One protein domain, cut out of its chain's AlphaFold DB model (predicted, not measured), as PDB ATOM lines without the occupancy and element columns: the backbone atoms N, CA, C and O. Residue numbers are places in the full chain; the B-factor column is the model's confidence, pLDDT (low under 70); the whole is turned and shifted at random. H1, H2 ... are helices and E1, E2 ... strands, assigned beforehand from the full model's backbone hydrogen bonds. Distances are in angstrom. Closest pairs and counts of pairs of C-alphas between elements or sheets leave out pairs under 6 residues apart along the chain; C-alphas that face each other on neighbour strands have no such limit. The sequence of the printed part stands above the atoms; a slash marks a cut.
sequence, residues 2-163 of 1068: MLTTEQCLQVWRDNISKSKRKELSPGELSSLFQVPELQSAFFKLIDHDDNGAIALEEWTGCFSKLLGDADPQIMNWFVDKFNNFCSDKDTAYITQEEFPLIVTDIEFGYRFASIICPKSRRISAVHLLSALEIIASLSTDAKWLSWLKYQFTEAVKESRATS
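What this domain is: This is residues 2 to 163 of the 1068 residues of the protein "NADPH oxidase 5" of Brachionus plicatilis (UniProt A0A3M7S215). A tiny sheet of two antiparallel strands, E1 and E2, sits at one edge of a body of crossed helices, with H4 in the middle and H5 folded back beside it as a hairpin. H1, H3 and H8 make a group at one end of this body, H2 and H7 cross at the edge away from the sheet, and H9, the longest helix, crosses H4 and runs outward, where residues 155 to 163 stick out as an arm. The printed part has 162 residues, with nine named helices and two named strands in the order H1 H2 H3 E1 H4 H5 E2 H6 H7 H8 H9, and its class is mostly helix. It is compact, with a radius of gyration of the C-alphas of 15.8 A, and its spans of 54 by 36 by 28 A are only just elongated.

How they stand to each other: Look first at E1, residues 53 to 55, and E2, residues 93 to 95, which are antiparallel neighbours at 156 degrees; N 54 and O 94 are 2.8 A apart and N 94 and O 54 2.9 A, both within hydrogen-bond range. E1 leads by a tight link into H4, residues 56 to 67, the hub, which touches five other helices. One is H5, residues 72 to 87, which forms a helical hairpin with H4 at a shallow tilt of 18 degrees, opposite ways; their closest C-alphas, of Thr 60 and Val 79, are 6.7 A apart. H9, residues 140 to 158, touches H4 about perpendicular at 81 degrees, with the C-alphas of Gly 61 and Lys 143 closest at 4.0 A. H8, residues 125 to 137, touches H4 with its residues 131 to 135 alone, closest at the C-alphas of Cys 62 and Ile 135, 5.8 A. H1, residues 5 to 18, touches H8 at a shallow tilt of 10 degrees, opposite ways, closest at the C-alphas of Thr 5 and Ala 136, 6.6 A. H3, residues 36 to 46, touches H1 at a steep tilt of 40 degrees, closest at the C-alphas of Cys 8 and Ala 41, 4.8 A, and touches H8 at the C-alphas of Leu 45 and Ala 136, 5.2 A. H6, residues 100 to 103, only just touches H3, with 3 pairs of C-alphas within 8 A, the closest those of Gln 39 and Pro 100, 6.5 A. H7, residues 106 to 116, and H4 touch only at their ends, where the C-alphas of Leu 67 and Ile 115 come closest, 5.6 A. H2, residues 26 to 32, touches H7 at 70.5 degrees, only just about perpendicular, closest at the C-alphas of Ser 30 and Gly 109, 4.3 A. H5 and H9 are near each other, while H1 and H5 are apart. Every O i to N i+4 pair is within hydrogen-bond range in H1, H2, H3, H5, H7, H8 and H9; in H4 it is 6 of 8, and H6 is too short for such a pair.

Where its parts are: Find C-alpha 5 at (152.028, 186.782, 121.811); from there H1 runs 20.4 A to C-alpha 18. H2 measures 9.9 A, H3 15.5 A, E1 6.5 A, E2 6.6 A and H6 5.3 A. Find C-alpha 56 at (171.996, 184.557, 126.687), where H4 begins its 16.4 A. H5 is 22.1 A long, H7 15.9 A and H8 18.2 A. H9 runs 27.5 A and ends at C-alpha 158, (182.484, 174.864, 141.329).

The domain as a whole: The C-alphas of Lys 18 and Thr 162 are the two farthest apart, 55.0 A. Residues 155 to 163, of which 155 to 158 belong to H9, stand free; without them the body spans 43 by 36 by 28 A. The printed part has no cut, and no link is long. Residues 23 to 24 make a short antiparallel pairing with residues 123 to 124. The mean pLDDT of the printed part is 73.3; 56 residues are under 70, among them residues 137 to 163.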
ATOM      1  N   MET A   2     153.174 193.128 113.014       42.81
ATOM      2  CA  MET A   2     153.838 192.307 114.034       42.81
ATOM      3  C   MET A   2     152.798 191.427 114.732       42.81
ATOM      4  O   MET A   2     151.783 191.946 115.185       42.81
ATOM      5  N   LEU A   3     153.038 190.112 114.771       57.09
ATOM      6  CA  LEU A   3     152.182 189.169 115.492       57.09
ATOM      7  C   LEU A   3     152.309 189.405 117.005       57.09
ATOM      8  O   LEU A   3     153.439 189.531 117.490       57.09
ATOM      9  N   THR A   4     151.182 189.453 117.718       70.19
ATOM     10  CA  THR A   4     151.112 189.483 119.189       70.19
ATOM     11  C   THR A   4     151.438 188.108 119.789       70.19
ATOM     12  O   THR A   4     151.403 187.095 119.086       70.19
ATOM     13  N   THR A   5     151.736 188.040 121.089       68.88
ATOM     14  CA  THR A   5     152.028 186.782 121.811       68.88
ATOM     15  C   THR A   5     150.903 185.751 121.658       68.88
ATOM     16  O   THR A   5     151.162 184.599 121.321       68.88
ATOM     17  N   GLU A   6     149.645 186.186 121.783       75.81
ATOM     18  CA  GLU A   6     148.464 185.344 121.532       75.81
ATOM     19  C   GLU A   6     148.382 184.860 120.081       75.81
ATOM     20  O   GLU A   6     148.078 183.698 119.825       75.81
ATOM     21  N   GLN A   7     148.721 185.711 119.109       79.88
ATOM     22  CA  GLN A   7     148.775 185.294 117.706       79.88
ATOM     23  C   GLN A   7     149.884 184.258 117.464       79.88
ATOM     24  O   GLN A   7     149.691 183.344 116.669       79.88
ATOM     25  N   CYS A   8     151.016 184.345 118.169       80.12
ATOM     26  CA  CYS A   8     152.089 183.350 118.087       80.12
ATOM     27  C   CYS A   8     151.659 182.000 118.682       80.12
ATOM     28  O   CYS A   8     151.880 180.962 118.056       80.12
ATOM     29  N   LEU A   9     150.993 182.002 119.842       80.88
ATOM     30  CA  LEU A   9     150.412 180.791 120.437       80.88
ATOM     31  C   LEU A   9     149.329 180.187 119.537       80.88
ATOM     32  O   LEU A   9     149.275 178.966 119.372       80.88
ATOM     33  N   GLN A  10     148.515 181.021 118.887       82.25
ATOM     34  CA  GLN A  10     147.500 180.556 117.946       82.25
ATOM     35  C   GLN A  10     148.116 179.859 116.726       82.25
ATOM     36  O   GLN A  10     147.635 178.800 116.331       82.25
ATOM     37  N   VAL A  11     149.227 180.373 116.184       83.00
ATOM     38  CA  VAL A  11     149.969 179.714 115.089       83.00
ATOM     39  C   VAL A  11     150.456 178.318 115.503       83.00
ATOM     40  O   VAL A  11     150.380 177.377 114.707       83.00
ATOM     41  N   TRP A  12     150.902 178.153 116.753       83.12
ATOM     42  CA  TRP A  12     151.261 176.842 117.306       83.12
ATOM     43  C   TRP A  12     150.036 175.926 117.477       83.12
ATOM     44  O   TRP A  12     150.087 174.769 117.052       83.12
ATOM     45  N   ARG A  13     148.908 176.425 118.006       83.75
ATOM     46  CA  ARG A  13     147.649 175.655 118.141       83.75
ATOM     47  C   ARG A  13     147.103 175.184 116.789       83.75
ATOM     48  O   ARG A  13     146.707 174.025 116.649       83.75
ATOM     49  N   ASP A  14     147.124 176.044 115.776       82.31
ATOM     50  CA  ASP A  14     146.610 175.739 114.436       82.31
ATOM     51  C   ASP A  14     147.468 174.685 113.716       82.31
ATOM     52  O   ASP A  14     146.946 173.844 112.987       82.31
ATOM     53  N   ASN A  15     148.786 174.681 113.933       80.38
ATOM     54  CA  ASN A  15     149.677 173.671 113.353       80.38
ATOM     55  C   ASN A  15     149.603 172.329 114.091       80.38
ATOM     56  O   ASN A  15     149.576 171.274 113.453       80.38
ATOM     57  N   ILE A  16     149.498 172.351 115.422       76.88
ATOM     58  CA  ILE A  16     149.342 171.133 116.225       76.88
ATOM     59  C   ILE A  16     147.981 170.472 115.955       76.88
ATOM     60  O   ILE A  16     147.920 169.254 115.825       76.88
ATOM     61  N   SER A  17     146.900 171.241 115.791       71.62
ATOM     62  CA  SER A  17     145.561 170.699 115.491       71.62
ATOM     63  C   SER A  17     145.428 170.104 114.082       71.62
ATOM     64  O   SER A  17     144.647 169.172 113.877       71.62
ATOM     65  N   LYS A  18     146.215 170.585 113.110       69.06
ATOM     66  CA  LYS A  18     146.317 169.988 111.762       69.06
ATOM     67  C   LYS A  18     147.031 168.633 111.772       69.06
ATOM     68  O   LYS A  18     146.757 167.790 110.913       69.06
ATOM     69  N   SER A  19     147.912 168.392 112.743       65.12
ATOM     70  CA  SER A  19     148.484 167.069 112.984       65.12
ATOM     71  C   SER A  19     147.404 166.164 113.583       65.12
ATOM     72  O   SER A  19     146.992 166.330 114.724       65.12
ATOM     73  N   LYS A  20     146.920 165.166 112.833       56.72
ATOM     74  CA  LYS A  20     145.869 164.218 113.277       56.72
ATOM     75  C   LYS A  20     146.250 163.349 114.501       56.72
ATOM     76  O   LYS A  20     145.532 162.400 114.815       56.72
ATOM     77  N   ARG A  21     147.379 163.602 115.171       57.97
ATOM     78  CA  ARG A  21     147.932 162.787 116.265       57.97
ATOM     79  C   ARG A  21     147.932 163.575 117.574       57.97
ATOM     80  O   ARG A  21     148.404 164.701 117.622       57.97
ATOM     81  N   LYS A  22     147.436 162.952 118.650       61.72
ATOM     82  CA  LYS A  22     147.385 163.543 120.003       61.72
ATOM     83  C   LYS A  22     148.742 163.542 120.730       61.72
ATOM     84  O   LYS A  22     148.902 164.255 121.717       61.72
ATOM     85  N   GLU A  23     149.702 162.756 120.240       71.44
ATOM     86  CA  GLU A  23     151.035 162.572 120.819       71.44
ATOM     87  C   GLU A  23     152.116 162.735 119.743       71.44
ATOM     88  O   GLU A  23     151.958 162.228 118.630       71.44
ATOM     89  N   LEU A  24     153.211 163.408 120.098       76.25
ATOM     90  CA  LEU A  24     154.382 163.672 119.263       76.25
ATOM     91  C   LEU A  24     155.590 162.897 119.804       76.25
ATOM     92  O   LEU A  24     155.853 162.891 121.010       76.25
ATOM     93  N   SER A  25     156.351 162.253 118.925       77.69
ATOM     94  CA  SER A  25     157.692 161.756 119.245       77.69
ATOM     95  C   SER A  25     158.724 162.900 119.236       77.69
ATOM     96  O   SER A  25     158.505 163.914 118.572       77.69
ATOM     97  N   PRO A  26     159.875 162.761 119.920       74.75
ATOM     98  CA  PRO A  26     160.928 163.784 119.901       74.75
ATOM     99  C   PRO A  26     161.445 164.126 118.490       74.75
ATOM    100  O   PRO A  26     161.707 165.289 118.190       74.75
ATOM    101  N   GLY A  27     161.516 163.136 117.591       73.44
ATOM    102  CA  GLY A  27     161.863 163.361 116.184       73.44
ATOM    103  C   GLY A  27     160.798 164.162 115.422       73.44
ATOM    104  O   GLY A  27     161.133 165.035 114.624       73.44
ATOM    105  N   GLU A  28     159.513 163.935 115.709       75.88
ATOM    106  CA  GLU A  28     158.419 164.746 115.152       75.88
ATOM    107  C   GLU A  28     158.430 166.173 115.726       75.88
ATOM    108  O   GLU A  28     158.173 167.125 114.990       75.88
ATOM    109  N   LEU A  29     158.801 166.365 116.997       79.56
ATOM    110  CA  LEU A  29     158.982 167.703 117.569       79.56
ATOM    111  C   LEU A  29     160.115 168.470 116.875       79.56
ATOM    112  O   LEU A  29     159.940 169.636 116.531       79.56
ATOM    113  N   SER A  30     161.244 167.810 116.601       80.06
ATOM    114  CA  SER A  30     162.331 168.402 115.809       80.06
ATOM    115  C   SER A  30     161.845 168.825 114.415       80.06
ATOM    116  O   SER A  30     162.164 169.921 113.963       80.06
ATOM    117  N   SER A  31     160.979 168.030 113.774       79.94
ATOM    118  CA  SER A  31     160.386 168.401 112.480       79.94
ATOM    119  C   SER A  31     159.453 169.620 112.551       79.94
ATOM    120  O   SER A  31     159.394 170.396 111.601       79.94
ATOM    121  N   LEU A  32     158.776 169.860 113.683       81.69
ATOM    122  CA  LEU A  32     157.968 171.072 113.885       81.69
ATOM    123  C   LEU A  32     158.843 172.326 113.997       81.69
ATOM    124  O   LEU A  32     158.505 173.359 113.420       81.69
ATOM    125  N   PHE A  33     160.000 172.232 114.658       82.44
ATOM    126  CA  PHE A  33     160.973 173.330 114.723       82.44
ATOM    127  C   PHE A  33     161.664 173.625 113.384       82.44
ATOM    128  O   PHE A  33     162.361 174.630 113.282       82.44
ATOM    129  N   GLN A  34     161.451 172.815 112.341       82.06
ATOM    130  CA  GLN A  34     161.905 173.110 110.975       82.06
ATOM    131  C   GLN A  34     160.916 173.979 110.184       82.06
ATOM    132  O   GLN A  34     161.273 174.497 109.126       82.06
ATOM    133  N   VAL A  35     159.686 174.174 110.676       84.56
ATOM    134  CA  VAL A  35     158.669 174.988 109.996       84.56
ATOM    135  C   VAL A  35     158.962 176.483 110.221       84.56
ATOM    136  O   VAL A  35     158.916 176.934 111.368       84.56
ATOM    137  N   PRO A  36     159.196 177.292 109.165       82.00
ATOM    138  CA  PRO A  36     159.600 178.699 109.311       82.00
ATOM    139  C   PRO A  36     158.602 179.568 110.090       82.00
ATOM    140  O   PRO A  36     158.984 180.455 110.852       82.00
ATOM    141  N   GLU A  37     157.307 179.295 109.927       83.00
ATOM    142  CA  GLU A  37     156.226 179.997 110.626       83.00
ATOM    143  C   GLU A  37     156.284 179.748 112.142       83.00
ATOM    144  O   GLU A  37     156.157 180.686 112.931       83.00
ATOM    145  N   LEU A  38     156.558 178.502 112.551       84.38
ATOM    146  CA  LEU A  38     156.706 178.114 113.955       84.38
ATOM    147  C   LEU A  38     158.018 178.624 114.554       84.38
ATOM    148  O   LEU A  38     158.021 179.057 115.702       84.38
ATOM    149  N   GLN A  39     159.105 178.661 113.778       85.69
ATOM    150  CA  GLN A  39     160.377 179.264 114.197       85.69
ATOM    151  C   GLN A  39     160.219 180.751 114.504       85.69
ATOM    152  O   GLN A  39     160.651 181.215 115.556       85.69
ATOM    153  N   SER A  40     159.561 181.502 113.614       82.19
ATOM    154  CA  SER A  40     159.332 182.930 113.834       82.19
ATOM    155  C   SER A  40     158.377 183.189 114.998       82.19
ATOM    156  O   SER A  40     158.548 184.188 115.698       82.19
ATOM    157  N   ALA A  41     157.375 182.328 115.199       83.00
ATOM    158  CA  ALA A  41     156.494 182.408 116.359       83.00
ATOM    159  C   ALA A  41     157.262 182.099 117.653       83.00
ATOM    160  O   ALA A  41     157.121 182.822 118.629       83.00
ATOM    161  N   PHE A  42     158.121 181.079 117.651       86.44
ATOM    162  CA  PHE A  42     158.921 180.684 118.812       86.44
ATOM    163  C   PHE A  42     159.990 181.718 119.179       86.44
ATOM    164  O   PHE A  42     160.138 182.034 120.353       86.44
ATOM    165  N   PHE A  43     160.655 182.320 118.189       85.50
ATOM    166  CA  PHE A  43     161.573 183.443 118.408       85.50
ATOM    167  C   PHE A  43     160.883 184.577 119.169       85.50
ATOM    168  O   PHE A  43     161.389 185.031 120.185       85.50
ATOM    169  N   LYS A  44     159.680 184.967 118.726       81.06
ATOM    170  CA  LYS A  44     158.866 186.010 119.368       81.06
ATOM    171  C   LYS A  44     158.395 185.658 120.779       81.06
ATOM    172  O   LYS A  44     158.157 186.559 121.570       81.06
ATOM    173  N   LEU A  45     158.227 184.374 121.100       82.19
ATOM    174  CA  LEU A  45     157.903 183.951 122.468       82.19
ATOM    175  C   LEU A  45     159.107 184.137 123.412       82.19
ATOM    176  O   LEU A  45     158.935 184.406 124.603       82.19
ATOM    177  N   ILE A  46     160.331 184.016 122.889       82.31
ATOM    178  CA  ILE A  46     161.567 184.200 123.663       82.31
ATOM    179  C   ILE A  46     161.961 185.689 123.733       82.31
ATOM    180  O   ILE A  46     162.236 186.169 124.833       82.31
ATOM    181  N   ASP A  47     161.907 186.412 122.610       76.94
ATOM    182  CA  ASP A  47     162.173 187.858 122.456       76.94
ATOM    183  C   ASP A  47     161.018 188.706 123.029       76.94
ATOM    184  O   ASP A  47     160.172 189.230 122.304       76.94
ATOM    185  N   HIS A  48     160.933 188.778 124.360       65.38
ATOM    186  CA  HIS A  48     159.827 189.447 125.056       65.38
ATOM    187  C   HIS A  48     159.940 190.982 125.002       65.38
ATOM    188  O   HIS A  48     158.929 191.677 125.113       65.38
ATOM    189  N   ASP A  49     161.142 191.545 124.857       58.69
ATOM    190  CA  ASP A  49     161.329 192.995 124.740       58.69
ATOM    191  C   ASP A  49     161.182 193.517 123.291       58.69
ATOM    192  O   ASP A  49     161.313 194.722 123.052       58.69
ATOM    193  N   ASP A  50     160.850 192.620 122.347       63.50
ATOM    194  CA  ASP A  50     160.657 192.858 120.905       63.50
ATOM    195  C   ASP A  50     161.857 193.598 120.283       63.50
ATOM    196  O   ASP A  50     161.760 194.367 119.309       63.50
ATOM    197  N   ASN A  51     163.040 193.382 120.867       60.19
ATOM    198  CA  ASN A  51     164.260 194.038 120.438       60.19
ATOM    199  C   ASN A  51     164.822 193.365 119.168       60.19
ATOM    200  O   ASN A  51     165.683 193.946 118.499       60.19
ATOM    201  N   GLY A  52     164.291 192.211 118.746       68.88
ATOM    202  CA  GLY A  52     164.687 191.470 117.546       68.88
ATOM    203  C   GLY A  52     165.983 190.671 117.697       68.88
ATOM    204  O   GLY A  52     166.558 190.266 116.679       68.88
ATOM    205  N   ALA A  53     166.465 190.491 118.923       75.94
ATOM    206  CA  ALA A  53     167.654 189.739 119.280       75.94
ATOM    207  C   ALA A  53     167.462 189.066 120.646       75.94
ATOM    208  O   ALA A  53     167.033 189.696 121.598       75.94
ATOM    209  N   ILE A  54     167.836 187.794 120.743       77.94
ATOM    210  CA  ILE A  54     167.760 187.020 121.981       77.94
ATOM    211  C   ILE A  54     169.139 187.018 122.631       77.94
ATOM    212  O   ILE A  54     170.108 186.545 122.026       77.94
ATOM    213  N   ALA A  55     169.229 187.527 123.855       75.50
ATOM    214  CA  ALA A  55     170.447 187.446 124.655       75.50
ATOM    215  C   ALA A  55     170.556 186.113 125.423       75.50
ATOM    216  O   ALA A  55     169.586 185.351 125.516       75.50
ATOM    217  N   LEU A  56     171.739 185.818 125.977       74.44
ATOM    218  CA  LEU A  56     171.996 184.557 126.687       74.44
ATOM    219  C   LEU A  56     171.026 184.378 127.858       74.44
ATOM    220  O   LEU A  56     170.528 183.280 128.091       74.44
ATOM    221  N   GLU A  57     170.728 185.453 128.573       68.06
ATOM    222  CA  GLU A  57     169.879 185.492 129.761       68.06
ATOM    223  C   GLU A  57     168.406 185.241 129.414       68.06
ATOM    224  O   GLU A  57     167.697 184.547 130.140       68.06
ATOM    225  N   GLU A  58     167.940 185.755 128.277       73.38
ATOM    226  CA  GLU A  58     166.579 185.515 127.786       73.38
ATOM    227  C   GLU A  58     166.417 184.076 127.300       73.38
ATOM    228  O   GLU A  58     165.415 183.424 127.602       73.38
ATOM    229  N   TRP A  59     167.429 183.571 126.592       81.31
ATOM    230  CA  TRP A  59     167.501 182.194 126.117       81.31
ATOM    231  C   TRP A  59     167.470 181.202 127.284       81.31
ATOM    232  O   TRP A  59     166.570 180.373 127.398       81.31
ATOM    233  N   THR A  60     168.427 181.320 128.198       75.44
ATOM    234  CA  THR A  60     168.587 180.424 129.352       75.44
ATOM    235  C   THR A  60     167.484 180.598 130.394       75.44
ATOM    236  O   THR A  60     167.021 179.606 130.956       75.44
ATOM    237  N   GLY A  61     167.008 181.825 130.619       72.31
ATOM    238  CA  GLY A  61     165.928 182.127 131.554       72.31
ATOM    239  C   GLY A  61     164.621 181.420 131.196       72.31
ATOM    240  O   GLY A  61     163.943 180.901 132.085       72.31
ATOM    241  N   CYS A  62     164.300 181.319 129.901       79.81
ATOM    242  CA  CYS A  62     163.129 180.574 129.428       79.81
ATOM    243  C   CYS A  62     163.218 179.079 129.765       79.81
ATOM    244  O   CYS A  62     162.261 178.503 130.284       79.81
ATOM    245  N   PHE A  63     164.360 178.443 129.485       82.81
ATOM    246  CA  PHE A  63     164.520 177.000 129.688       82.81
ATOM    247  C   PHE A  63     164.723 176.625 131.160       82.81
ATOM    248  O   PHE A  63     164.185 175.611 131.598       82.81
ATOM    249  N   SER A  64     165.398 177.473 131.943       74.69
ATOM    250  CA  SER A  64     165.592 177.293 133.391       74.69
ATOM    251  C   SER A  64     164.252 177.147 134.122       74.69
ATOM    252  O   SER A  64     164.053 176.220 134.907       74.69
ATOM    253  N   LYS A  65     163.270 177.999 133.792       73.62
ATOM    254  CA  LYS A  65     161.940 177.928 134.410       73.62
ATOM    255  C   LYS A  65     161.174 176.652 134.050       73.62
ATOM    256  O   LYS A  65     160.443 176.136 134.892       73.62
ATOM    257  N   LEU A  66     161.329 176.156 132.822       75.19
ATOM    258  CA  LEU A  66     160.692 174.915 132.371       75.19
ATOM    259  C   LEU A  66     161.318 173.669 133.006       75.19
ATOM    260  O   LEU A  66     160.615 172.691 133.245       75.19
ATOM    261  N   LEU A  67     162.624 173.704 133.272       73.56
ATOM    262  CA  LEU A  67     163.369 172.583 133.835       73.56
ATOM    263  C   LEU A  67     163.141 172.409 135.351       73.56
ATOM    264  O   LEU A  67     163.212 171.289 135.862       73.56
ATOM    265  N   GLY A  68     162.863 173.496 136.079       68.56
ATOM    266  CA  GLY A  68     162.733 173.459 137.538       68.56
ATOM    267  C   GLY A  68     164.050 173.047 138.215       68.56
ATOM    268  O   GLY A  68     165.079 173.663 137.961       68.56
ATOM    269  N   ASP A  69     164.016 172.006 139.056       54.03
ATOM    270  CA  ASP A  69     165.190 171.457 139.767       54.03
ATOM    271  C   ASP A  69     165.852 170.254 139.038       54.03
ATOM    272  O   ASP A  69     166.627 169.509 139.642       54.03
ATOM    273  N   ALA A  70     165.513 169.991 137.768       56.84
ATOM    274  CA  ALA A  70     165.992 168.804 137.045       56.84
ATOM    275  C   ALA A  70     167.423 168.943 136.454       56.84
ATOM    276  O   ALA A  70     168.105 169.944 136.649       56.84
ATOM    277  N   ASP A  71     167.890 167.878 135.784       64.81
ATOM    278  CA  ASP A  71     169.290 167.586 135.417       64.81
ATOM    279  C   ASP A  71     170.100 168.796 134.871       64.81
ATOM    280  O   ASP A  71     169.855 169.249 133.745       64.81
ATOM    281  N   PRO A  72     171.118 169.284 135.617       66.50
ATOM    282  CA  PRO A  72     171.979 170.397 135.210       66.50
ATOM    283  C   PRO A  72     172.683 170.191 133.867       66.50
ATOM    284  O   PRO A  72     172.993 171.162 133.177       66.50
ATOM    285  N   GLN A  73     172.919 168.937 133.467       70.88
ATOM    286  CA  GLN A  73     173.594 168.622 132.207       70.88
ATOM    287  C   GLN A  73     172.794 169.089 130.987       70.88
ATOM    288  O   GLN A  73     173.375 169.436 129.960       70.88
ATOM    289  N   ILE A  74     171.462 169.127 131.089       77.25
ATOM    290  CA  ILE A  74     170.595 169.584 129.998       77.25
ATOM    291  C   ILE A  74     170.719 171.100 129.819       77.25
ATOM    292  O   ILE A  74     170.802 171.567 128.687       77.25
ATOM    293  N   MET A  75     170.780 171.870 130.909       79.50
ATOM    294  CA  MET A  75     170.919 173.332 130.839       79.50
ATOM    295  C   MET A  75     172.298 173.775 130.372       79.50
ATOM    296  O   MET A  75     172.372 174.668 129.527       79.50
ATOM    297  N   ASN A  76     173.359 173.111 130.840       79.69
ATOM    298  CA  ASN A  76     174.718 173.379 130.370       79.69
ATOM    299  C   ASN A  76     174.816 173.224 128.847       79.69
ATOM    300  O   ASN A  76     175.386 174.078 128.179       79.69
ATOM    301  N   TRP A  77     174.117 172.244 128.265       85.88
ATOM    302  CA  TRP A  77     174.045 172.114 126.810       85.88
ATOM    303  C   TRP A  77     173.404 173.331 126.114       85.88
ATOM    304  O   TRP A  77     173.923 173.787 125.096       85.88
ATOM    305  N   PHE A  78     172.305 173.896 126.636       84.12
ATOM    306  CA  PHE A  78     171.678 175.091 126.042       84.12
ATOM    307  C   PHE A  78     172.561 176.339 126.158       84.12
ATOM    308  O   PHE A  78     172.546 177.168 125.244       84.12
ATOM    309  N   VAL A  79     173.313 176.462 127.256       80.00
ATOM    310  CA  VAL A  79     174.299 177.531 127.483       80.00
ATOM    311  C   VAL A  79     175.462 177.388 126.503       80.00
ATOM    312  O   VAL A  79     175.754 178.324 125.760       80.00
ATOM    313  N   ASP A  80     176.064 176.203 126.420       81.81
ATOM    314  CA  ASP A  80     177.187 175.915 125.525       81.81
ATOM    315  C   ASP A  80     176.796 176.090 124.061       81.81
ATOM    316  O   ASP A  80     177.555 176.642 123.266       81.81
ATOM    317  N   LYS A  81     175.588 175.662 123.681       83.88
ATOM    318  CA  LYS A  81     175.085 175.835 122.316       83.88
ATOM    319  C   LYS A  81     174.955 177.316 121.949       83.88
ATOM    320  O   LYS A  81     175.317 177.687 120.834       83.88
ATOM    321  N   PHE A  82     174.471 178.150 122.871       83.31
ATOM    322  CA  PHE A  82     174.374 179.598 122.674       83.31
ATOM    323  C   PHE A  82     175.764 180.240 122.586       83.31
ATOM    324  O   PHE A  82     176.040 180.992 121.649       83.31
ATOM    325  N   ASN A  83     176.645 179.917 123.535       79.19
ATOM    326  CA  ASN A  83     177.983 180.494 123.625       79.19
ATOM    327  C   ASN A  83     178.831 180.132 122.407       79.19
ATOM    328  O   ASN A  83     179.365 181.030 121.770       79.19
ATOM    329  N   ASN A  84     178.860 178.860 122.001       80.25
ATOM    330  CA  ASN A  84     179.594 178.423 120.811       80.25
ATOM    331  C   ASN A  84     179.114 179.133 119.536       80.25
ATOM    332  O   ASN A  84     179.926 179.484 118.687       80.25
ATOM    333  N   PHE A  85     177.810 179.398 119.404       80.88
ATOM    334  CA  PHE A  85     177.288 180.153 118.262       80.88
ATOM    335  C   PHE A  85     177.709 181.633 118.282       80.88
ATOM    336  O   PHE A  85     177.910 182.240 117.228       80.88
ATOM    337  N   CYS A  86     177.829 182.219 119.474       73.56
ATOM    338  CA  CYS A  86     178.190 183.623 119.672       73.56
ATOM    339  C   CYS A  86     179.708 183.879 119.607       73.56
ATOM    340  O   CYS A  86     180.127 184.923 119.099       73.56
ATOM    341  N   SER A  87     180.533 182.932 120.069       65.44
ATOM    342  CA  SER A  87     182.001 183.027 120.086       65.44
ATOM    343  C   SER A  87     182.611 183.218 118.697       65.44
ATOM    344  O   SER A  87     183.620 183.903 118.570       65.44
ATOM    345  N   ASP A  88     181.969 182.709 117.644       61.53
ATOM    346  CA  ASP A  88     182.437 182.865 116.261       61.53
ATOM    347  C   ASP A  88     182.233 184.286 115.685       61.53
ATOM    348  O   ASP A  88     182.677 184.571 114.569       61.53
ATOM    349  N   LYS A  89     181.527 185.187 116.391       54.81
ATOM    350  CA  LYS A  89     180.980 186.430 115.804       54.81
ATOM    351  C   LYS A  89     181.282 187.727 116.557       54.81
ATOM    352  O   LYS A  89     180.832 188.781 116.103       54.81
ATOM    353  N   ASP A  90     182.005 187.686 117.676       54.09
ATOM    354  CA  ASP A  90     182.209 188.841 118.576       54.09
ATOM    355  C   ASP A  90     180.884 189.515 119.028       54.09
ATOM    356  O   ASP A  90     180.850 190.693 119.398       54.09
ATOM    357  N   THR A  91     179.758 188.791 118.992       53.28
ATOM    358  CA  THR A  91     178.423 189.287 119.370       53.28
ATOM    359  C   THR A  91     177.770 188.367 120.391       53.28
ATOM    360  O   THR A  91     177.725 187.165 120.171       53.28
ATOM    361  N   ALA A  92     177.196 188.925 121.459       67.56
ATOM    362  CA  ALA A  92     176.588 188.171 122.564       67.56
ATOM    363  C   ALA A  92     175.059 187.948 122.425       67.56
ATOM    364  O   ALA A  92     174.351 187.907 123.428       67.56
ATOM    365  N   TYR A  93     174.521 187.887 121.201       75.56
ATOM    366  CA  TYR A  93     173.077 187.740 120.957       75.56
ATOM    367  C   TYR A  93     172.769 186.989 119.653       75.56
ATOM    368  O   TYR A  93     173.579 186.993 118.726       75.56
ATOM    369  N   ILE A  94     171.569 186.405 119.562       81.12
ATOM    370  CA  ILE A  94     171.050 185.696 118.380       81.12
ATOM    371  C   ILE A  94     169.959 186.535 117.712       81.12
ATOM    372  O   ILE A  94     168.954 186.862 118.340       81.12
ATOM    373  N   THR A  95     170.094 186.850 116.425       81.88
ATOM    374  CA  THR A  95     169.043 187.570 115.682       81.88
ATOM    375  C   THR A  95     167.948 186.646 115.139       81.88
ATOM    376  O   THR A  95     168.144 185.441 114.979       81.88
ATOM    377  N   GLN A  96     166.792 187.211 114.769       81.00
ATOM    378  CA  GLN A  96     165.675 186.451 114.183       81.00
ATOM    379  C   GLN A  96     166.057 185.665 112.912       81.00
ATOM    380  O   GLN A  96     165.505 184.596 112.664       81.00
ATOM    381  N   GLU A  97     166.989 186.178 112.102       79.62
ATOM    382  CA  GLU A  97     167.456 185.495 110.883       79.62
ATOM    383  C   GLU A  97     168.405 184.324 111.202       79.62
ATOM    384  O   GLU A  97     168.514 183.380 110.423       79.62
ATOM    385  N   GLU A  98     169.066 184.366 112.358       82.50
ATOM    386  CA  GLU A  98     170.034 183.364 112.814       82.50
ATOM    387  C   GLU A  98     169.398 182.274 113.671       82.50
ATOM    388  O   GLU A  98     169.879 181.144 113.687       82.50
ATOM    389  N   PHE A  99     168.299 182.596 114.347       86.19
ATOM    390  CA  PHE A  99     167.579 181.686 115.225       86.19
ATOM    391  C   PHE A  99     167.264 180.312 114.607       86.19
ATOM    392  O   PHE A  99     167.492 179.307 115.290       86.19
ATOM    393  N   PRO A 100     166.840 180.204 113.326       85.81
ATOM    394  CA  PRO A 100     166.640 178.910 112.678       85.81
ATOM    395  C   PRO A 100     167.874 178.002 112.707       85.81
ATOM    396  O   PRO A 100     167.720 176.794 112.835       85.81
ATOM    397  N   LEU A 101     169.096 178.544 112.643       82.75
ATOM    398  CA  LEU A 101     170.337 177.752 112.633       82.75
ATOM    399  C   LEU A 101     170.573 176.995 113.947       82.75
ATOM    400  O   LEU A 101     171.315 176.018 113.966       82.75
ATOM    401  N   ILE A 102     169.949 177.446 115.035       83.38
ATOM    402  CA  ILE A 102     170.102 176.864 116.369       83.38
ATOM    403  C   ILE A 102     168.958 175.894 116.657       83.38
ATOM    404  O   ILE A 102     169.202 174.768 117.084       83.38
ATOM    405  N   VAL A 103     167.711 176.298 116.385       83.25
ATOM    406  CA  VAL A 103     166.522 175.486 116.715       83.25
ATOM    407  C   VAL A 103     166.252 174.346 115.728       83.25
ATOM    408  O   VAL A 103     165.467 173.453 116.036       83.25
ATOM    409  N   THR A 104     166.892 174.348 114.551       81.88
ATOM    410  CA  THR A 104     166.801 173.242 113.575       81.88
ATOM    411  C   THR A 104     167.717 172.064 113.893       81.88
ATOM    412  O   THR A 104     167.591 171.019 113.251       81.88
ATOM    413  N   ASP A 105     168.610 172.198 114.880       81.56
ATOM    414  CA  ASP A 105     169.424 171.084 115.352       81.56
ATOM    415  C   ASP A 105     168.509 169.960 115.858       81.56
ATOM    416  O   ASP A 105     167.600 170.173 116.666       81.56
ATOM    417  N   ILE A 106     168.746 168.743 115.373       79.25
ATOM    418  CA  ILE A 106     167.991 167.565 115.795       79.25
ATOM    419  C   ILE A 106     168.101 167.417 117.315       79.25
ATOM    420  O   ILE A 106     167.088 167.204 117.986       79.25
ATOM    421  N   GLU A 107     169.296 167.637 117.867       81.50
ATOM    422  CA  GLU A 107     169.563 167.544 119.302       81.50
ATOM    423  C   GLU A 107     168.749 168.570 120.107       81.50
ATOM    424  O   GLU A 107     168.264 168.243 121.190       81.50
ATOM    425  N   PHE A 108     168.490 169.767 119.557       85.12
ATOM    426  CA  PHE A 108     167.640 170.777 120.204       85.12
ATOM    427  C   PHE A 108     166.227 170.235 120.448       85.12
ATOM    428  O   PHE A 108     165.707 170.332 121.560       85.12
ATOM    429  N   GLY A 109     165.622 169.597 119.440       79.62
ATOM    430  CA  GLY A 109     164.290 169.000 119.555       79.62
ATOM    431  C   GLY A 109     164.226 167.871 120.591       79.62
ATOM    432  O   GLY A 109     163.273 167.809 121.368       79.62
ATOM    433  N   TYR A 110     165.250 167.013 120.654       81.00
ATOM    434  CA  TYR A 110     165.336 165.935 121.651       81.00
ATOM    435  C   TYR A 110     165.541 166.466 123.078       81.00
ATOM    436  O   TYR A 110     164.881 165.998 124.009       81.00
ATOM    437  N   ARG A 111     166.407 167.468 123.265       83.25
ATOM    438  CA  ARG A 111     166.652 168.099 124.571       83.25
ATOM    439  C   ARG A 111     165.428 168.879 125.041       83.25
ATOM    440  O   ARG A 111     164.991 168.691 126.173       83.25
ATOM    441  N   PHE A 112     164.793 169.660 124.169       83.06
ATOM    442  CA  PHE A 112     163.563 170.384 124.502       83.06
ATOM    443  C   PHE A 112     162.403 169.430 124.833       83.06
ATOM    444  O   PHE A 112     161.674 169.646 125.800       83.06
ATOM    445  N   ALA A 113     162.288 168.308 124.114       79.00
ATOM    446  CA  ALA A 113     161.360 167.229 124.452       79.00
ATOM    447  C   ALA A 113     161.594 166.657 125.859       79.00
ATOM    448  O   ALA A 113     160.635 166.423 126.599       79.00
ATOM    449  N   SER A 114     162.861 166.446 126.231       77.75
ATOM    450  CA  SER A 114     163.232 165.913 127.545       77.75
ATOM    451  C   SER A 114     162.908 166.870 128.698       77.75
ATOM    452  O   SER A 114     162.554 166.401 129.776       77.75
ATOM    453  N   ILE A 115     162.932 168.189 128.447       78.94
ATOM    454  CA  ILE A 115     162.496 169.212 129.411       78.94
ATOM    455  C   ILE A 115     160.985 169.100 129.659       78.94
ATOM    456  O   ILE A 115     160.541 169.074 130.802       78.94
ATOM    457  N   ILE A 116     160.187 169.002 128.592       79.06
ATOM    458  CA  ILE A 116     158.716 169.004 128.685       79.06
ATOM    459  C   ILE A 116     158.182 167.707 129.310       79.06
ATOM    460  O   ILE A 116     157.184 167.721 130.032       79.06
ATOM    461  N   CYS A 117     158.797 166.563 129.006       75.88
ATOM    462  CA  CYS A 117     158.333 165.248 129.453       75.88
ATOM    463  C   CYS A 117     159.511 164.332 129.838       75.88
ATOM    464  O   CYS A 117     159.857 163.429 129.076       75.88
ATOM    465  N   PRO A 118     160.071 164.462 131.057       66.50
ATOM    466  CA  PRO A 118     161.258 163.703 131.473       66.50
ATOM    467  C   PRO A 118     161.031 162.184 131.553       66.50
ATOM    468  O   PRO A 118     161.950 161.393 131.365       66.50
ATOM    469  N   LYS A 119     159.795 161.763 131.862       64.75
ATOM    470  CA  LYS A 119     159.432 160.358 132.132       64.75
ATOM    471  C   LYS A 119     158.732 159.649 130.963       64.75
ATOM    472  O   LYS A 119     158.495 158.447 131.048       64.75
ATOM    473  N   SER A 120     158.389 160.359 129.883       66.06
ATOM    474  CA  SER A 120     157.623 159.812 128.752       66.06
ATOM    475  C   SER A 120     158.409 159.914 127.448       66.06
ATOM    476  O   SER A 120     158.957 160.959 127.124       66.06
ATOM    477  N   ARG A 121     158.395 158.846 126.638       65.44
ATOM    478  CA  ARG A 121     158.965 158.853 125.274       65.44
ATOM    479  C   ARG A 121     158.085 159.586 124.250       65.44
ATOM    480  O   ARG A 121     158.448 159.652 123.078       65.44
ATOM    481  N   ARG A 122     156.916 160.080 124.668       72.88
ATOM    482  CA  ARG A 122     155.945 160.792 123.828       72.88
ATOM    483  C   ARG A 122     155.409 162.033 124.530       72.88
ATOM    484  O   ARG A 122     155.127 162.001 125.728       72.88
ATOM    485  N   ILE A 123     155.240 163.101 123.762       77.81
ATOM    486  CA  ILE A 123     154.849 164.431 124.227       77.81
ATOM    487  C   ILE A 123     153.404 164.671 123.804       77.81
ATOM    488  O   ILE A 123     153.084 164.646 122.617       77.81
ATOM    489  N   SER A 124     152.518 164.895 124.770       80.62
ATOM    490  CA  SER A 124     151.148 165.322 124.471       80.62
ATOM    491  C   SER A 124     151.156 166.752 123.934       80.62
ATOM    492  O   SER A 124     151.877 167.606 124.456       80.62
ATOM    493  N   ALA A 125     150.293 167.032 122.955       74.06
ATOM    494  CA  ALA A 125     150.029 168.388 122.469       74.06
ATOM    495  C   ALA A 125     149.722 169.380 123.610       74.06
ATOM    496  O   ALA A 125     150.121 170.539 123.545       74.06
ATOM    497  N   VAL A 126     149.067 168.906 124.675       76.94
ATOM    498  CA  VAL A 126     148.724 169.710 125.857       76.94
ATOM    499  C   VAL A 126     149.976 170.136 126.632       76.94
ATOM    500  O   VAL A 126     150.082 171.296 127.005       76.94
ATOM    501  N   HIS A 127     150.947 169.235 126.820       79.50
ATOM    502  CA  HIS A 127     152.192 169.548 127.535       79.50
ATOM    503  C   HIS A 127     153.107 170.484 126.732       79.50
ATOM    504  O   HIS A 127     153.786 171.332 127.303       79.50
ATOM    505  N   LEU A 128     153.113 170.360 125.400       81.69
ATOM    506  CA  LEU A 128     153.858 171.274 124.532       81.69
ATOM    507  C   LEU A 128     153.257 172.686 124.562       81.69
ATOM    508  O   LEU A 128     153.990 173.661 124.711       81.69
ATOM    509  N   LEU A 129     151.931 172.800 124.451       80.75
ATOM    510  CA  LEU A 129     151.247 174.091 124.520       80.75
ATOM    511  C   LEU A 129     151.381 174.733 125.903       80.75
ATOM    512  O   LEU A 129     151.655 175.926 125.963       80.75
ATOM    513  N   SER A 130     151.298 173.960 126.993       81.00
ATOM    514  CA  SER A 130     151.522 174.511 128.334       81.00
ATOM    515  C   SER A 130     152.952 175.027 128.506       81.00
ATOM    516  O   SER A 130     153.152 176.073 129.109       81.00
ATOM    517  N   ALA A 131     153.956 174.337 127.951       81.00
ATOM    518  CA  ALA A 131     155.341 174.808 127.985       81.00
ATOM    519  C   ALA A 131     155.528 176.116 127.196       81.00
ATOM    520  O   ALA A 131     156.212 177.028 127.660       81.00
ATOM    521  N   LEU A 132     154.889 176.238 126.029       83.25
ATOM    522  CA  LEU A 132     154.917 177.465 125.229       83.25
ATOM    523  C   LEU A 132     154.170 178.618 125.906       83.25
ATOM    524  O   LEU A 132     154.653 179.744 125.862       83.25
ATOM    525  N   GLU A 133     153.039 178.347 126.559       81.56
ATOM    526  CA  GLU A 133     152.290 179.331 127.353       81.56
ATOM    527  C   GLU A 133     153.102 179.810 128.561       81.56
ATOM    528  O   GLU A 133     153.137 181.011 128.828       81.56
ATOM    529  N   ILE A 134     153.843 178.914 129.224       80.00
ATOM    530  CA  ILE A 134     154.790 179.296 130.279       80.00
ATOM    531  C   ILE A 134     155.854 180.239 129.711       80.00
ATOM    532  O   ILE A 134     156.012 181.329 130.253       80.00
ATOM    533  N   ILE A 135     156.518 179.893 128.600       79.88
ATOM    534  CA  ILE A 135     157.514 180.776 127.955       79.88
ATOM    535  C   ILE A 135     156.902 182.143 127.604       79.88
ATOM    536  O   ILE A 135     157.532 183.170 127.856       79.88
ATOM    537  N   ALA A 136     155.677 182.159 127.068       76.44
ATOM    538  CA  ALA A 136     154.951 183.379 126.709       76.44
ATOM    539  C   ALA A 136     154.613 184.261 127.921       76.44
ATOM    540  O   ALA A 136     154.576 185.482 127.797       76.44
ATOM    541  N   SER A 137     154.332 183.643 129.070       69.75
ATOM    542  CA  SER A 137     153.926 184.331 130.302       69.75
ATOM    543  C   SER A 137     155.093 184.917 131.103       69.75
ATOM    544  O   SER A 137     154.871 185.694 132.032       69.75
ATOM    545  N   LEU A 138     156.337 184.550 130.773       66.44
ATOM    546  CA  LEU A 138     157.512 185.028 131.495       66.44
ATOM    547  C   LEU A 138     157.852 186.462 131.094       66.44
ATOM    548  O   LEU A 138     158.268 186.715 129.963       66.44
ATOM    549  N   SER A 139     157.763 187.380 132.059       60.41
ATOM    550  CA  SER A 139     158.315 188.726 131.919       60.41
ATOM    551  C   SER A 139     159.835 188.675 131.715       60.41
ATOM    552  O   SER A 139     160.508 187.731 132.140       60.41
ATOM    553  N   THR A 140     160.399 189.717 131.099       57.53
ATOM    554  CA  THR A 140     161.859 189.913 130.988       57.53
ATOM    555  C   THR A 140     162.559 189.778 132.345       57.53
ATOM    556  O   THR A 140     163.613 189.155 132.450       57.53
ATOM    557  N   ASP A 141     161.921 190.280 133.400       54.97
ATOM    558  CA  ASP A 141     162.399 190.209 134.779       54.97
ATOM    559  C   ASP A 141     162.394 188.778 135.343       54.97
ATOM    560  O   ASP A 141     163.353 188.364 135.995       54.97
ATOM    561  N   ALA A 142     161.367 187.981 135.033       63.03
ATOM    562  CA  ALA A 142     161.288 186.580 135.444       63.03
ATOM    563  C   ALA A 142     162.321 185.692 134.726       63.03
ATOM    564  O   ALA A 142     162.865 184.760 135.329       63.03
ATOM    565  N   LYS A 143     162.619 185.982 133.450       65.12
ATOM    566  CA  LYS A 143     163.673 185.295 132.679       65.12
ATOM    567  C   LYS A 143     165.051 185.606 133.260       65.12
ATOM    568  O   LYS A 143     165.808 184.681 133.549       65.12
ATOM    569  N   TRP A 144     165.326 186.882 133.525       63.34
ATOM    570  CA  TRP A 144     166.568 187.321 134.161       63.34
ATOM    571  C   TRP A 144     166.770 186.693 135.550       63.34
ATOM    572  O   TRP A 144     167.831 186.128 135.805       63.34
ATOM    573  N   LEU A 145     165.741 186.677 136.408       64.38
ATOM    574  CA  LEU A 145     165.790 185.991 137.710       64.38
ATOM    575  C   LEU A 145     166.101 184.494 137.576       64.38
ATOM    576  O   LEU A 145     166.871 183.940 138.358       64.38
ATOM    577  N   SER A 146     165.509 183.830 136.582       66.12
ATOM    578  CA  SER A 146     165.700 182.390 136.357       66.12
ATOM    579  C   SER A 146     167.103 182.061 135.833       66.12
ATOM    580  O   SER A 146     167.666 181.029 136.207       66.12
ATOM    581  N   TRP A 147     167.683 182.928 134.998       68.00
ATOM    582  CA  TRP A 147     169.090 182.842 134.588       68.00
ATOM    583  C   TRP A 147     170.032 183.091 135.765       68.00
ATOM    584  O   TRP A 147     170.989 182.351 135.972       68.00
ATOM    585  N   LEU A 148     169.734 184.099 136.575       64.62
ATOM    586  CA  LEU A 148     170.560 184.464 137.714       64.62
ATOM    587  C   LEU A 148     170.551 183.374 138.800       64.62
ATOM    588  O   LEU A 148     171.605 183.039 139.341       64.62
ATOM    589  N   LYS A 149     169.398 182.732 139.043       66.50
ATOM    590  CA  LYS A 149     169.296 181.524 139.880       66.50
ATOM    591  C   LYS A 149     170.211 180.410 139.361       66.50
ATOM    592  O   LYS A 149     170.894 179.769 140.152       66.50
ATOM    593  N   TYR A 150     170.239 180.200 138.045       67.00
ATOM    594  CA  TYR A 150     171.092 179.193 137.414       67.00
ATOM    595  C   TYR A 150     172.587 179.496 137.597       67.00
ATOM    596  O   TYR A 150     173.328 178.636 138.070       67.00
ATOM    597  N   GLN A 151     173.020 180.726 137.304       64.12
ATOM    598  CA  GLN A 151     174.416 181.148 137.483       64.12
ATOM    599  C   GLN A 151     174.881 180.989 138.931       64.12
ATOM    600  O   GLN A 151     175.949 180.438 139.178       64.12
ATOM    601  N   PHE A 152     174.042 181.379 139.895       64.06
ATOM    602  CA  PHE A 152     174.338 181.175 141.312       64.06
ATOM    603  C   PHE A 152     174.495 179.684 141.647       64.06
ATOM    604  O   PHE A 152     175.429 179.299 142.344       64.06
ATOM    605  N   THR A 153     173.626 178.812 141.121       65.19
ATOM    606  CA  THR A 153     173.750 177.364 141.361       65.19
ATOM    607  C   THR A 153     174.981 176.727 140.717       65.19
ATOM    608  O   THR A 153     175.486 175.752 141.274       65.19
ATOM    609  N   GLU A 154     175.474 177.240 139.588       63.25
ATOM    610  CA  GLU A 154     176.717 176.755 138.967       63.25
ATOM    611  C   GLU A 154     177.955 177.257 139.722       63.25
ATOM    612  O   GLU A 154     178.822 176.447 140.050       63.25
ATOM    613  N   ALA A 155     177.986 178.534 140.121       59.06
ATOM    614  CA  ALA A 155     179.056 179.092 140.956       59.06
ATOM    615  C   ALA A 155     179.240 178.306 142.269       59.06
ATOM    616  O   ALA A 155     180.360 178.030 142.694       59.06
ATOM    617  N   VAL A 156     178.136 177.862 142.884       60.59
ATOM    618  CA  VAL A 156     178.183 177.018 144.091       60.59
ATOM    619  C   VAL A 156     178.644 175.580 143.802       60.59
ATOM    620  O   VAL A 156     179.164 174.900 144.685       60.59
ATOM    621  N   LYS A 157     178.449 175.058 142.586       63.03
ATOM    622  CA  LYS A 157     178.926 173.710 142.231       63.03
ATOM    623  C   LYS A 157     180.432 173.678 141.999       63.03
ATOM    624  O   LYS A 157     181.039 172.668 142.347       63.03
ATOM    625  N   GLU A 158     181.025 174.745 141.468       55.12
ATOM    626  CA  GLU A 158     182.484 174.864 141.329       55.12
ATOM    627  C   GLU A 158     183.195 174.969 142.687       55.12
ATOM    628  O   GLU A 158     184.292 174.438 142.845       55.12
ATOM    629  N   SER A 159     182.547 175.551 143.705       52.19
ATOM    630  CA  SER A 159     183.096 175.671 145.065       52.19
ATOM    631  C   SER A 159     182.915 174.423 145.954       52.19
ATOM    632  O   SER A 159     183.340 174.421 147.113       52.19
ATOM    633  N   ARG A 160     182.345 173.318 145.434       49.47
ATOM    634  CA  ARG A 160     182.121 172.039 146.153       49.47
ATOM    635  C   ARG A 160     183.406 171.252 146.454       49.47
ATOM    636  O   ARG A 160     183.589 170.133 145.975       49.47
ATOM    637  N   ALA A 161     184.250 171.774 147.334       51.03
ATOM    638  CA  ALA A 161     185.307 170.978 147.956       51.03
ATOM    639  C   ALA A 161     184.992 170.533 149.400       51.03
ATOM    640  O   ALA A 161     185.573 169.536 149.823       51.03
ATOM    641  N   THR A 162     184.096 171.187 150.166       46.62
ATOM    642  CA  THR A 162     184.139 170.990 151.640       46.62
ATOM    643  C   THR A 162     182.856 171.076 152.495       46.62
ATOM    644  O   THR A 162     182.986 170.886 153.702       46.62
ATOM    645  N   SER A 163     181.624 171.273 151.998       43.69
ATOM    646  CA  SER A 163     180.437 171.271 152.895       43.69
ATOM    647  C   SER A 163     179.106 170.913 152.214       43.69
ATOM    648  O   SER A 163     178.930 171.135 151.020       43.69
TER     649      SER A 163